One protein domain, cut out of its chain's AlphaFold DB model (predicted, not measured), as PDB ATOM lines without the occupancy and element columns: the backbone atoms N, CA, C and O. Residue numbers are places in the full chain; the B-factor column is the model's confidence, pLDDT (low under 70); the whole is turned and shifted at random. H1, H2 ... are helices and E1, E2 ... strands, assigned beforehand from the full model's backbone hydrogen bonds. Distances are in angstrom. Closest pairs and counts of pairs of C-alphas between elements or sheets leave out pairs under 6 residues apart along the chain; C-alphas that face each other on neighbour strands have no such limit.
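What this domain is: This is residues 2 to 69 of the 168 residues of an uncharacterized protein of Methanosaeta sp. NSP1 (UniProt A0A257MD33). One long helix, H2, is the backbone of a flat, loose model: H1 folds back along its first half on one side, and H3 packs on residues 21 to 28 of H2 from the other side. On the same side of H2 as H3, a tiny pair of strands, E1 and E2, lies beside residues 27 to 35 of H2, and a wide loop, residues 44 to 55, joins the two strands. The printed part has 68 residues with three named helices and two named strands in the order H1, H2, E1, E2, H3; the strands are parallel and the class is mostly helix. The whole is loose, with a radius of gyration of the C-alphas of 14.4 A, and spans 46 by 29 by 11 A.

Where its parts are: H1 takes residues 2 to 9, from C-alpha 2 at (3.697, -21.798, 4.849), and is 10.5 A long. H2 takes residues 16 to 35 and is 29.2 A long, ending at C-alpha 35 at (8.584, -10.734, 18.643). E1 is residues 41 to 43 and E2 is residues 56 to 58, each 6.5 A long. H3, residues 60 to 66, is 10.1 A long and ends at C-alpha 66 at (24.165, -16.962, 1.618).

How they stand to each other: H1 and H2 form a helical hairpin: they touch, and their closest C-alphas, those of Ala 2 and Ala 23, are 4.8 A apart. They run opposite ways at a shallow tilt of 21 degrees. The closest C-alphas of H2 and E1 are those of Ala 35 and Ala 41, 6.8 A apart. Those of H2 and E2 are Ala 31 and Ile 57, at 6.3 A. E1 and E2 are parallel neighbours, with 36 degrees between their directions; N 43 and O 57 are within hydrogen-bond range at 2.9 A, as are N 57 and O 41 at 2.9 A. H3 touches H2 at residues 21 to 28 of H2 alone, with the closest C-alphas, Ile 24 and Tyr 61, 5.9 A apart. These two helices run opposite ways at a steep tilt of 45 degrees. H1 is apart from E1, E2 and H3, and E1 is apart from H3. In H1, H2 and H3 every O i to N i+4 pair is within hydrogen-bond range.

The domain as a whole: The two C-alphas farthest apart are those of Gly 12 and Glu 52, at 46.6 A. The printed part, residues 2 to 69, has no cut. The link from E1 to E2, 12 residues, is long; those from H2 to E1 and from E2 to H3 are tight, and the link from H1 to H2 is short. The mean pLDDT of the printed part is 95.9, and no printed residue is under 70.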
ATOM      1  N   ALA A   2       3.135 -20.708   5.661       93.44
ATOM      2  CA  ALA A   2       3.697 -21.798   4.849       93.44
ATOM      3  C   ALA A   2       2.645 -22.794   4.304       93.44
ATOM      4  O   ALA A   2       2.765 -23.242   3.167       93.44
ATOM      5  N   ASP A   3       1.568 -23.079   5.048       95.12
ATOM      6  CA  ASP A   3       0.497 -23.967   4.563       95.12
ATOM      7  C   ASP A   3      -0.225 -23.424   3.329       95.12
ATOM      8  O   ASP A   3      -0.563 -24.184   2.424       95.12
ATOM      9  N   LEU A   4      -0.430 -22.105   3.252       96.38
ATOM     10  CA  LEU A   4      -1.025 -21.477   2.074       96.38
ATOM     11  C   LEU A   4      -0.095 -21.623   0.863       96.38
ATOM     12  O   LEU A   4      -0.553 -21.974  -0.221       96.38
ATOM     13  N   VAL A   5       1.213 -21.428   1.057       97.19
ATOM     14  CA  VAL A   5       2.227 -21.660   0.013       97.19
ATOM     15  C   VAL A   5       2.174 -23.113  -0.467       97.19
ATOM     16  O   VAL A   5       2.129 -23.361  -1.671       97.19
ATOM     17  N   ARG A   6       2.088 -24.075   0.461       96.56
ATOM     18  CA  ARG A   6       1.957 -25.506   0.153       96.56
ATOM     19  C   ARG A   6       0.701 -25.816  -0.657       96.56
ATOM     20  O   ARG A   6       0.775 -26.591  -1.607       96.56
ATOM     21  N   GLN A   7      -0.427 -25.196  -0.318       97.06
ATOM     22  CA  GLN A   7      -1.690 -25.356  -1.046       97.06
ATOM     23  C   GLN A   7      -1.650 -24.773  -2.462       97.06
ATOM     24  O   GLN A   7      -2.265 -25.337  -3.360       97.06
ATOM     25  N   ILE A   8      -0.969 -23.646  -2.673       96.62
ATOM     26  CA  ILE A   8      -0.820 -23.044  -4.007       96.62
ATOM     27  C   ILE A   8       0.144 -23.893  -4.852       96.62
ATOM     28  O   ILE A   8      -0.159 -24.227  -5.994       96.62
ATOM     29  N   HIS A   9       1.266 -24.326  -4.269       97.19
ATOM     30  CA  HIS A   9       2.219 -25.220  -4.931       97.19
ATOM     31  C   HIS A   9       1.578 -26.550  -5.351       97.19
ATOM     32  O   HIS A   9       1.777 -26.993  -6.478       97.19
ATOM     33  N   SER A  10       0.754 -27.170  -4.496       96.19
ATOM     34  CA  SER A  10       0.092 -28.443  -4.826       96.19
ATOM     35  C   SER A  10      -0.933 -28.343  -5.962       96.19
ATOM     36  O   SER A  10      -1.292 -29.367  -6.541       96.19
ATOM     37  N   ARG A  11      -1.380 -27.130  -6.313       96.69
ATOM     38  CA  ARG A  11      -2.236 -26.859  -7.482       96.69
ATOM     39  C   ARG A  11      -1.444 -26.672  -8.780       96.69
ATOM     40  O   ARG A  11      -2.050 -26.643  -9.844       96.69
ATOM     41  N   GLY A  12      -0.113 -26.584  -8.702       93.56
ATOM     42  CA  GLY A  12       0.767 -26.330  -9.846       93.56
ATOM     43  C   GLY A  12       0.956 -24.847 -10.181       93.56
ATOM     44  O   GLY A  12       1.565 -24.533 -11.199       93.56
ATOM     45  N   ASP A  13       0.471 -23.940  -9.327       92.94
ATOM     46  CA  ASP A  13       0.510 -22.487  -9.555       92.94
ATOM     47  C   ASP A  13       1.843 -21.838  -9.124       92.94
ATOM     48  O   ASP A  13       2.073 -20.650  -9.351       92.94
ATOM     49  N   LEU A  14       2.733 -22.606  -8.485       95.44
ATOM     50  CA  LEU A  14       4.071 -22.186  -8.062       95.44
ATOM     51  C   LEU A  14       5.098 -23.244  -8.454       95.44
ATOM     52  O   LEU A  14       4.823 -24.439  -8.369       95.44
ATOM     53  N   SER A  15       6.302 -22.807  -8.825       97.62
ATOM     54  CA  SER A  15       7.440 -23.718  -8.933       97.62
ATOM     55  C   SER A  15       7.891 -24.172  -7.545       97.62
ATOM     56  O   SER A  15       7.685 -23.479  -6.545       97.62
ATOM     57  N   GLN A  16       8.553 -25.322  -7.495       96.94
ATOM     58  CA  GLN A  16       9.135 -25.866  -6.272       96.94
ATOM     59  C   GLN A  16      10.161 -24.907  -5.641       96.94
ATOM     60  O   GLN A  16      10.130 -24.686  -4.435       96.94
ATOM     61  N   GLU A  17      10.981 -24.258  -6.472       97.44
ATOM     62  CA  GLU A  17      11.932 -23.220  -6.058       97.44
ATOM     63  C   GLU A  17      11.235 -22.033  -5.377       97.44
ATOM     64  O   GLU A  17      11.572 -21.646  -4.260       97.44
ATOM     65  N   ALA A  18      10.209 -21.472  -6.028       97.75
ATOM     66  CA  ALA A  18       9.472 -20.340  -5.480       97.75
ATOM     67  C   ALA A  18       8.741 -20.726  -4.189       97.75
ATOM     68  O   ALA A  18       8.749 -19.968  -3.221       97.75
ATOM     69  N   ALA A  19       8.141 -21.919  -4.149       98.06
ATOM     70  CA  ALA A  19       7.457 -22.426  -2.968       98.06
ATOM     71  C   ALA A  19       8.408 -22.596  -1.772       98.06
ATOM     72  O   ALA A  19       8.022 -22.257  -0.652       98.06
ATOM     73  N   HIS A  20       9.641 -23.062  -2.001       97.69
ATOM     74  CA  HIS A  20      10.653 -23.190  -0.952       97.69
ATOM     75  C   HIS A  20      10.984 -21.826  -0.329       97.69
ATOM     76  O   HIS A  20      10.772 -21.625   0.868       97.69
ATOM     77  N   TRP A  21      11.378 -20.838  -1.139       98.06
ATOM     78  CA  TRP A  21      11.711 -19.499  -0.632       98.06
ATOM     79  C   TRP A  21      10.518 -18.772  -0.007       98.06
ATOM     80  O   TRP A  21      10.664 -18.091   1.009       98.06
ATOM     81  N   MET A  22       9.311 -18.951  -0.550       98.31
ATOM     82  CA  MET A  22       8.093 -18.422   0.068       98.31
ATOM     83  C   MET A  22       7.813 -19.060   1.436       98.31
ATOM     84  O   MET A  22       7.311 -18.375   2.331       98.31
ATOM     85  N   ALA A  23       8.143 -20.340   1.631       98.19
ATOM     86  CA  ALA A  23       8.043 -20.988   2.935       98.19
ATOM     87  C   ALA A  23       9.078 -20.434   3.931       98.19
ATOM     88  O   ALA A  23       8.717 -20.190   5.081       98.19
ATOM     89  N   ILE A  24      10.313 -20.154   3.498       98.38
ATOM     90  CA  ILE A  24      11.330 -19.484   4.332       98.38
ATOM     91  C   ILE A  24      10.876 -18.071   4.734       98.38
ATOM     92  O   ILE A  24      10.898 -17.723   5.914       98.38
ATOM     93  N   LEU A  25      10.366 -17.272   3.794       98.38
ATOM     94  CA  LEU A  25       9.812 -15.940   4.088       98.38
ATOM     95  C   LEU A  25       8.609 -16.004   5.042       98.38
ATOM     96  O   LEU A  25       8.419 -15.121   5.879       98.38
ATOM     97  N   ALA A  26       7.798 -17.060   4.959       98.38
ATOM     98  CA  ALA A  26       6.719 -17.289   5.912       98.38
ATOM     99  C   ALA A  26       7.230 -17.528   7.347       98.38
ATOM    100  O   ALA A  26       6.519 -17.176   8.291       98.38
ATOM    101  N   MET A  27       8.439 -18.078   7.528       98.06
ATOM    102  CA  MET A  27       9.074 -18.193   8.850       98.06
ATOM    103  C   MET A  27       9.433 -16.813   9.408       98.06
ATOM    104  O   MET A  27       9.168 -16.552  10.576       98.06
ATOM    105  N   GLU A  28       9.933 -15.894   8.573       98.38
ATOM    106  CA  GLU A  28      10.202 -14.510   8.995       98.38
ATOM    107  C   GLU A  28       8.926 -13.771   9.400       98.38
ATOM    108  O   GLU A  28       8.897 -13.094  10.425       98.38
ATOM    109  N   GLN A  29       7.834 -13.950   8.653       98.38
ATOM    110  CA  GLN A  29       6.533 -13.389   9.038       98.38
ATOM    111  C   GLN A  29       6.085 -13.893  10.417       98.38
ATOM    112  O   GLN A  29       5.553 -13.121  11.214       98.38
ATOM    113  N   TYR A  30       6.320 -15.175  10.716       97.81
ATOM    114  CA  TYR A  30       6.010 -15.739  12.028       97.81
ATOM    115  C   TYR A  30       6.963 -15.238  13.121       97.81
ATOM    116  O   TYR A  30       6.520 -14.976  14.235       97.81
ATOM    117  N   ALA A  31       8.239 -15.010  12.807       98.19
ATOM    118  CA  ALA A  31       9.192 -14.393  13.726       98.19
ATOM    119  C   ALA A  31       8.752 -12.985  14.161       98.19
ATOM    120  O   ALA A  31       8.777 -12.686  15.353       98.19
ATOM    121  N   TYR A  32       8.270 -12.149  13.232       98.25
ATOM    122  CA  TYR A  32       7.684 -10.845  13.577       98.25
ATOM    123  C   TYR A  32       6.474 -10.981  14.506       98.25
ATOM    124  O   TYR A  32       6.355 -10.219  15.460       98.25
ATOM    125  N   PHE A  33       5.608 -11.968  14.262       97.81
ATOM    126  CA  PHE A  33       4.477 -12.254  15.146       97.81
ATOM    127  C   PHE A  33       4.922 -12.671  16.558       97.81
ATOM    128  O   PHE A  33       4.328 -12.228  17.533       97.81
ATOM    129  N   LEU A  34       5.974 -13.487  16.683       96.69
ATOM    130  CA  LEU A  34       6.516 -13.915  17.980       96.69
ATOM    131  C   LEU A  34       7.227 -12.782  18.745       96.69
ATOM    132  O   LEU A  34       7.217 -12.764  19.976       96.69
ATOM    133  N   ALA A  35       7.869 -11.855  18.034       97.75
ATOM    134  CA  ALA A  35       8.584 -10.734  18.643       97.75
ATOM    135  C   ALA A  35       7.648  -9.605  19.114       97.75
ATOM    136  O   ALA A  35       7.983  -8.865  20.045       97.75
ATOM    137  N   ASP A  36       6.478  -9.456  18.488       97.69
ATOM    138  CA  ASP A  36       5.558  -8.364  18.796       97.69
ATOM    139  C   ASP A  36       5.056  -8.431  20.248       97.69
ATOM    140  O   ASP A  36       4.569  -9.454  20.729       97.69
ATOM    141  N   GLY A  37       5.224  -7.330  20.983       96.25
ATOM    142  CA  GLY A  37       4.832  -7.228  22.392       96.25
ATOM    143  C   GLY A  37       5.671  -8.033  23.398       96.25
ATOM    144  O   GLY A  37       5.402  -7.931  24.594       96.25
ATOM    145  N   THR A  38       6.690  -8.793  22.970       95.50
ATOM    146  CA  THR A  38       7.521  -9.618  23.877       95.50
ATOM    147  C   THR A  38       8.849  -8.967  24.264       95.50
ATOM    148  O   THR A  38       9.437  -9.333  25.279       95.50
ATOM    149  N   GLY A  39       9.325  -7.996  23.476       92.69
ATOM    150  CA  GLY A  39      10.635  -7.362  23.667       92.69
ATOM    151  C   GLY A  39      11.821  -8.223  23.215       92.69
ATOM    152  O   GLY A  39      12.967  -7.815  23.389       92.69
ATOM    153  N   VAL A  40      11.558  -9.395  22.628       96.38
ATOM    154  CA  VAL A  40      12.578 -10.284  22.059       96.38
ATOM    155  C   VAL A  40      13.116  -9.679  20.764       96.38
ATOM    156  O   VAL A  40      12.348  -9.256  19.898       96.38
ATOM    157  N   ALA A  41      14.440  -9.627  20.621       96.56
ATOM    158  CA  ALA A  41      15.070  -9.040  19.446       96.56
ATOM    159  C   ALA A  41      15.004  -9.982  18.233       96.56
ATOM    160  O   ALA A  41      15.104 -11.202  18.358       96.56
ATOM    161  N   LEU A  42      14.876  -9.398  17.040       97.75
ATOM    162  CA  LEU A  42      15.033 -10.108  15.773       97.75
ATOM    163  C   LEU A  42      16.487 -10.003  15.308       97.75
ATOM    164  O   LEU A  42      17.067  -8.916  15.341       97.75
ATOM    165  N   THR A  43      17.050 -11.099  14.809       97.38
ATOM    166  CA  THR A  43      18.394 -11.131  14.216       97.38
ATOM    167  C   THR A  43      18.354 -11.758  12.831       97.38
ATOM    168  O   THR A  43      17.529 -12.620  12.560       97.38
ATOM    169  N   ARG A  44      19.240 -11.323  11.939       96.94
ATOM    170  CA  ARG A  44      19.466 -11.947  10.620       96.94
ATOM    171  C   ARG A  44      20.740 -12.784  10.594       96.94
ATOM    172  O   ARG A  44      21.012 -13.468   9.616       96.94
ATOM    173  N   GLU A  45      21.528 -12.700  11.659       95.19
ATOM    174  CA  GLU A  45      22.838 -13.320  11.757       95.19
ATOM    175  C   GLU A  45      22.721 -14.653  12.490       95.19
ATOM    176  O   GLU A  45      22.139 -14.729  13.576       95.19
ATOM    177  N   ILE A  46      23.331 -15.697  11.931       96.00
ATOM    178  CA  ILE A  46      23.492 -16.971  12.629       96.00
ATOM    179  C   ILE A  46      24.673 -16.841  13.592       96.00
ATOM    180  O   ILE A  46      25.832 -17.051  13.234       96.00
ATOM    181  N   ARG A  47      24.364 -16.473  14.833       95.12
ATOM    182  CA  ARG A  47      25.314 -16.383  15.946       95.12
ATOM    183  C   ARG A  47      24.602 -16.644  17.277       95.12
ATOM    184  O   ARG A  47      23.374 -16.562  17.333       95.12
ATOM    185  N   PRO A  48      25.345 -16.921  18.360       93.94
ATOM    186  CA  PRO A  48      24.777 -16.852  19.699       93.94
ATOM    187  C   PRO A  48      24.179 -15.456  19.982       93.94
ATOM    188  O   PRO A  48      24.621 -14.469  19.371       93.94
ATOM    189  N   PRO A  49      23.198 -15.352  20.899       92.50
ATOM    190  CA  PRO A  49      22.659 -14.064  21.334       92.50
ATOM    191  C   PRO A  49      23.765 -13.120  21.829       92.50
ATOM    192  O   PRO A  49      24.750 -13.578  22.414       92.50
ATOM    193  N   GLN A  50      23.625 -11.815  21.570       85.94
ATOM    194  CA  GLN A  50      24.665 -10.816  21.878       85.94
ATOM    195  C   GLN A  50      24.971 -10.690  23.373       85.94
ATOM    196  O   GLN A  50      26.129 -10.508  23.749       85.94
ATOM    197  N   ASP A  51      23.938 -10.806  24.204       88.19
ATOM    198  CA  ASP A  51      24.019 -10.622  25.647       88.19
ATOM    199  C   ASP A  51      23.752 -11.946  26.368       88.19
ATOM    200  O   ASP A  51      22.886 -12.736  25.984       88.19
ATOM    201  N   GLU A  52      24.478 -12.198  27.456       83.56
ATOM    202  CA  GLU A  52      24.255 -13.394  28.263       83.56
ATOM    203  C   GLU A  52      22.846 -13.376  28.875       83.56
ATOM    204  O   GLU A  52      22.432 -12.413  29.520       83.56
ATOM    205  N   GLY A  53      22.093 -14.457  28.663       82.06
ATOM    206  CA  GLY A  53      20.709 -14.571  29.123       82.06
ATOM    207  C   GLY A  53      19.677 -13.848  28.252       82.06
ATOM    208  O   GLY A  53      18.504 -13.830  28.628       82.06
ATOM    209  N   SER A  54      20.069 -13.282  27.104       90.62
ATOM    210  CA  SER A  54      19.112 -12.748  26.135       90.62
ATOM    211  C   SER A  54      18.547 -13.833  25.214       90.62
ATOM    212  O   SER A  54      19.070 -14.945  25.095       90.62
ATOM    213  N   LEU A  55      17.422 -13.503  24.584       94.38
ATOM    214  CA  LEU A  55      16.745 -14.322  23.589       94.38
ATOM    215  C   LEU A  55      16.659 -13.511  22.297       94.38
ATOM    216  O   LEU A  55      16.269 -12.343  22.320       94.38
ATOM    217  N   GLU A  56      16.989 -14.150  21.182       96.88
ATOM    218  CA  GLU A  56      16.846 -13.590  19.842       96.88
ATOM    219  C   GLU A  56      16.056 -14.573  18.967       96.88
ATOM    220  O   GLU A  56      16.170 -15.790  19.128       96.88
ATOM    221  N   ILE A  57      15.255 -14.051  18.037       98.00
ATOM    222  CA  ILE A  57      14.546 -14.842  17.025       98.00
ATOM    223  C   ILE A  57      15.211 -14.588  15.673       98.00
ATOM    224  O   ILE A  57      15.335 -13.444  15.230       98.00
ATOM    225  N   LEU A  58      15.629 -15.664  15.008       98.19
ATOM    226  CA  LEU A  58      16.259 -15.580  13.697       98.19
ATOM    227  C   LEU A  58      15.228 -15.285  12.595       98.19
ATOM    228  O   LEU A  58      14.172 -15.910  12.518       98.19
ATOM    229  N   LEU A  59      15.605 -14.376  11.703       98.62
ATOM    230  CA  LEU A  59      15.036 -14.135  10.387       98.62
ATOM    231  C   LEU A  59      15.913 -14.872   9.352       98.62
ATOM    232  O   LEU A  59      16.979 -14.362   8.995       98.62
ATOM    233  N   PRO A  60      15.557 -16.108   8.944       97.88
ATOM    234  CA  PRO A  60      16.507 -16.995   8.272       97.88
ATOM    235  C   PRO A  60      16.727 -16.692   6.787       97.88
ATOM    236  O   PRO A  60      17.647 -17.258   6.206       97.88
ATOM    237  N   TYR A  61      15.915 -15.847   6.140       98.19
ATOM    238  CA  TYR A  61      15.915 -15.735   4.677       98.19
ATOM    239  C   TYR A  61      17.260 -15.268   4.124       98.19
ATOM    240  O   TYR A  61      17.787 -15.882   3.201       98.19
ATOM    241  N   GLN A  62      17.838 -14.210   4.700       96.69
ATOM    242  CA  GLN A  62      19.123 -13.693   4.222       96.69
ATOM    243  C   GLN A  62      20.268 -14.674   4.467       96.69
ATOM    244  O   GLN A  62      21.052 -14.908   3.557       96.69
ATOM    245  N   ALA A  63      20.325 -15.289   5.649       95.88
ATOM    246  CA  ALA A  63      21.363 -16.264   5.963       95.88
ATOM    247  C   ALA A  63      21.292 -17.500   5.046       95.88
ATOM    248  O   ALA A  63      22.321 -17.999   4.603       95.88
ATOM    249  N   LEU A  64      20.084 -17.962   4.709       97.00
ATOM    250  CA  LEU A  64      19.900 -19.089   3.791       97.00
ATOM    251  C   LEU A  64      20.185 -18.725   2.327       97.00
ATOM    252  O   LEU A  64      20.633 -19.583   1.582       97.00
ATOM    253  N   LEU A  65      19.984 -17.470   1.909       96.44
ATOM    254  CA  LEU A  65      20.450 -17.016   0.591       96.44
ATOM    255  C   LEU A  65      21.983 -17.024   0.472       96.44
ATOM    256  O   LEU A  65      22.502 -17.112  -0.641       96.44
ATOM    257  N   GLU A  66      22.701 -16.879   1.588       95.56
ATOM    258  CA  GLU A  66      24.165 -16.962   1.618       95.56
ATOM    259  C   GLU A  66      24.659 -18.418   1.586       95.56
ATOM    260  O   GLU A  66      25.629 -18.706   0.882       95.56
ATOM    261  N   ASP A  67      23.998 -19.329   2.311       94.81
ATOM    262  CA  ASP A  67      24.295 -20.769   2.306       94.81
ATOM    263  C   ASP A  67      23.056 -21.626   2.646       94.81
ATOM    264  O   ASP A  67      22.637 -21.728   3.802       94.81
ATOM    265  N   ASP A  68      22.514 -22.312   1.637       95.62
ATOM    266  CA  ASP A  68      21.445 -23.315   1.744       95.62
ATOM    267  C   ASP A  68      21.940 -24.752   1.481       95.62
ATOM    268  O   ASP A  68      21.139 -25.686   1.420       95.62
ATOM    269  N   SER A  69      23.260 -24.978   1.400       92.81
ATOM    270  CA  SER A  69      23.883 -26.231   0.921       92.81
ATOM    271  C   SER A  69      23.515 -27.503   1.701       92.81
ATOM    272  O   SER A  69      23.852 -28.622   1.304       92.81
TER     273      SER A  69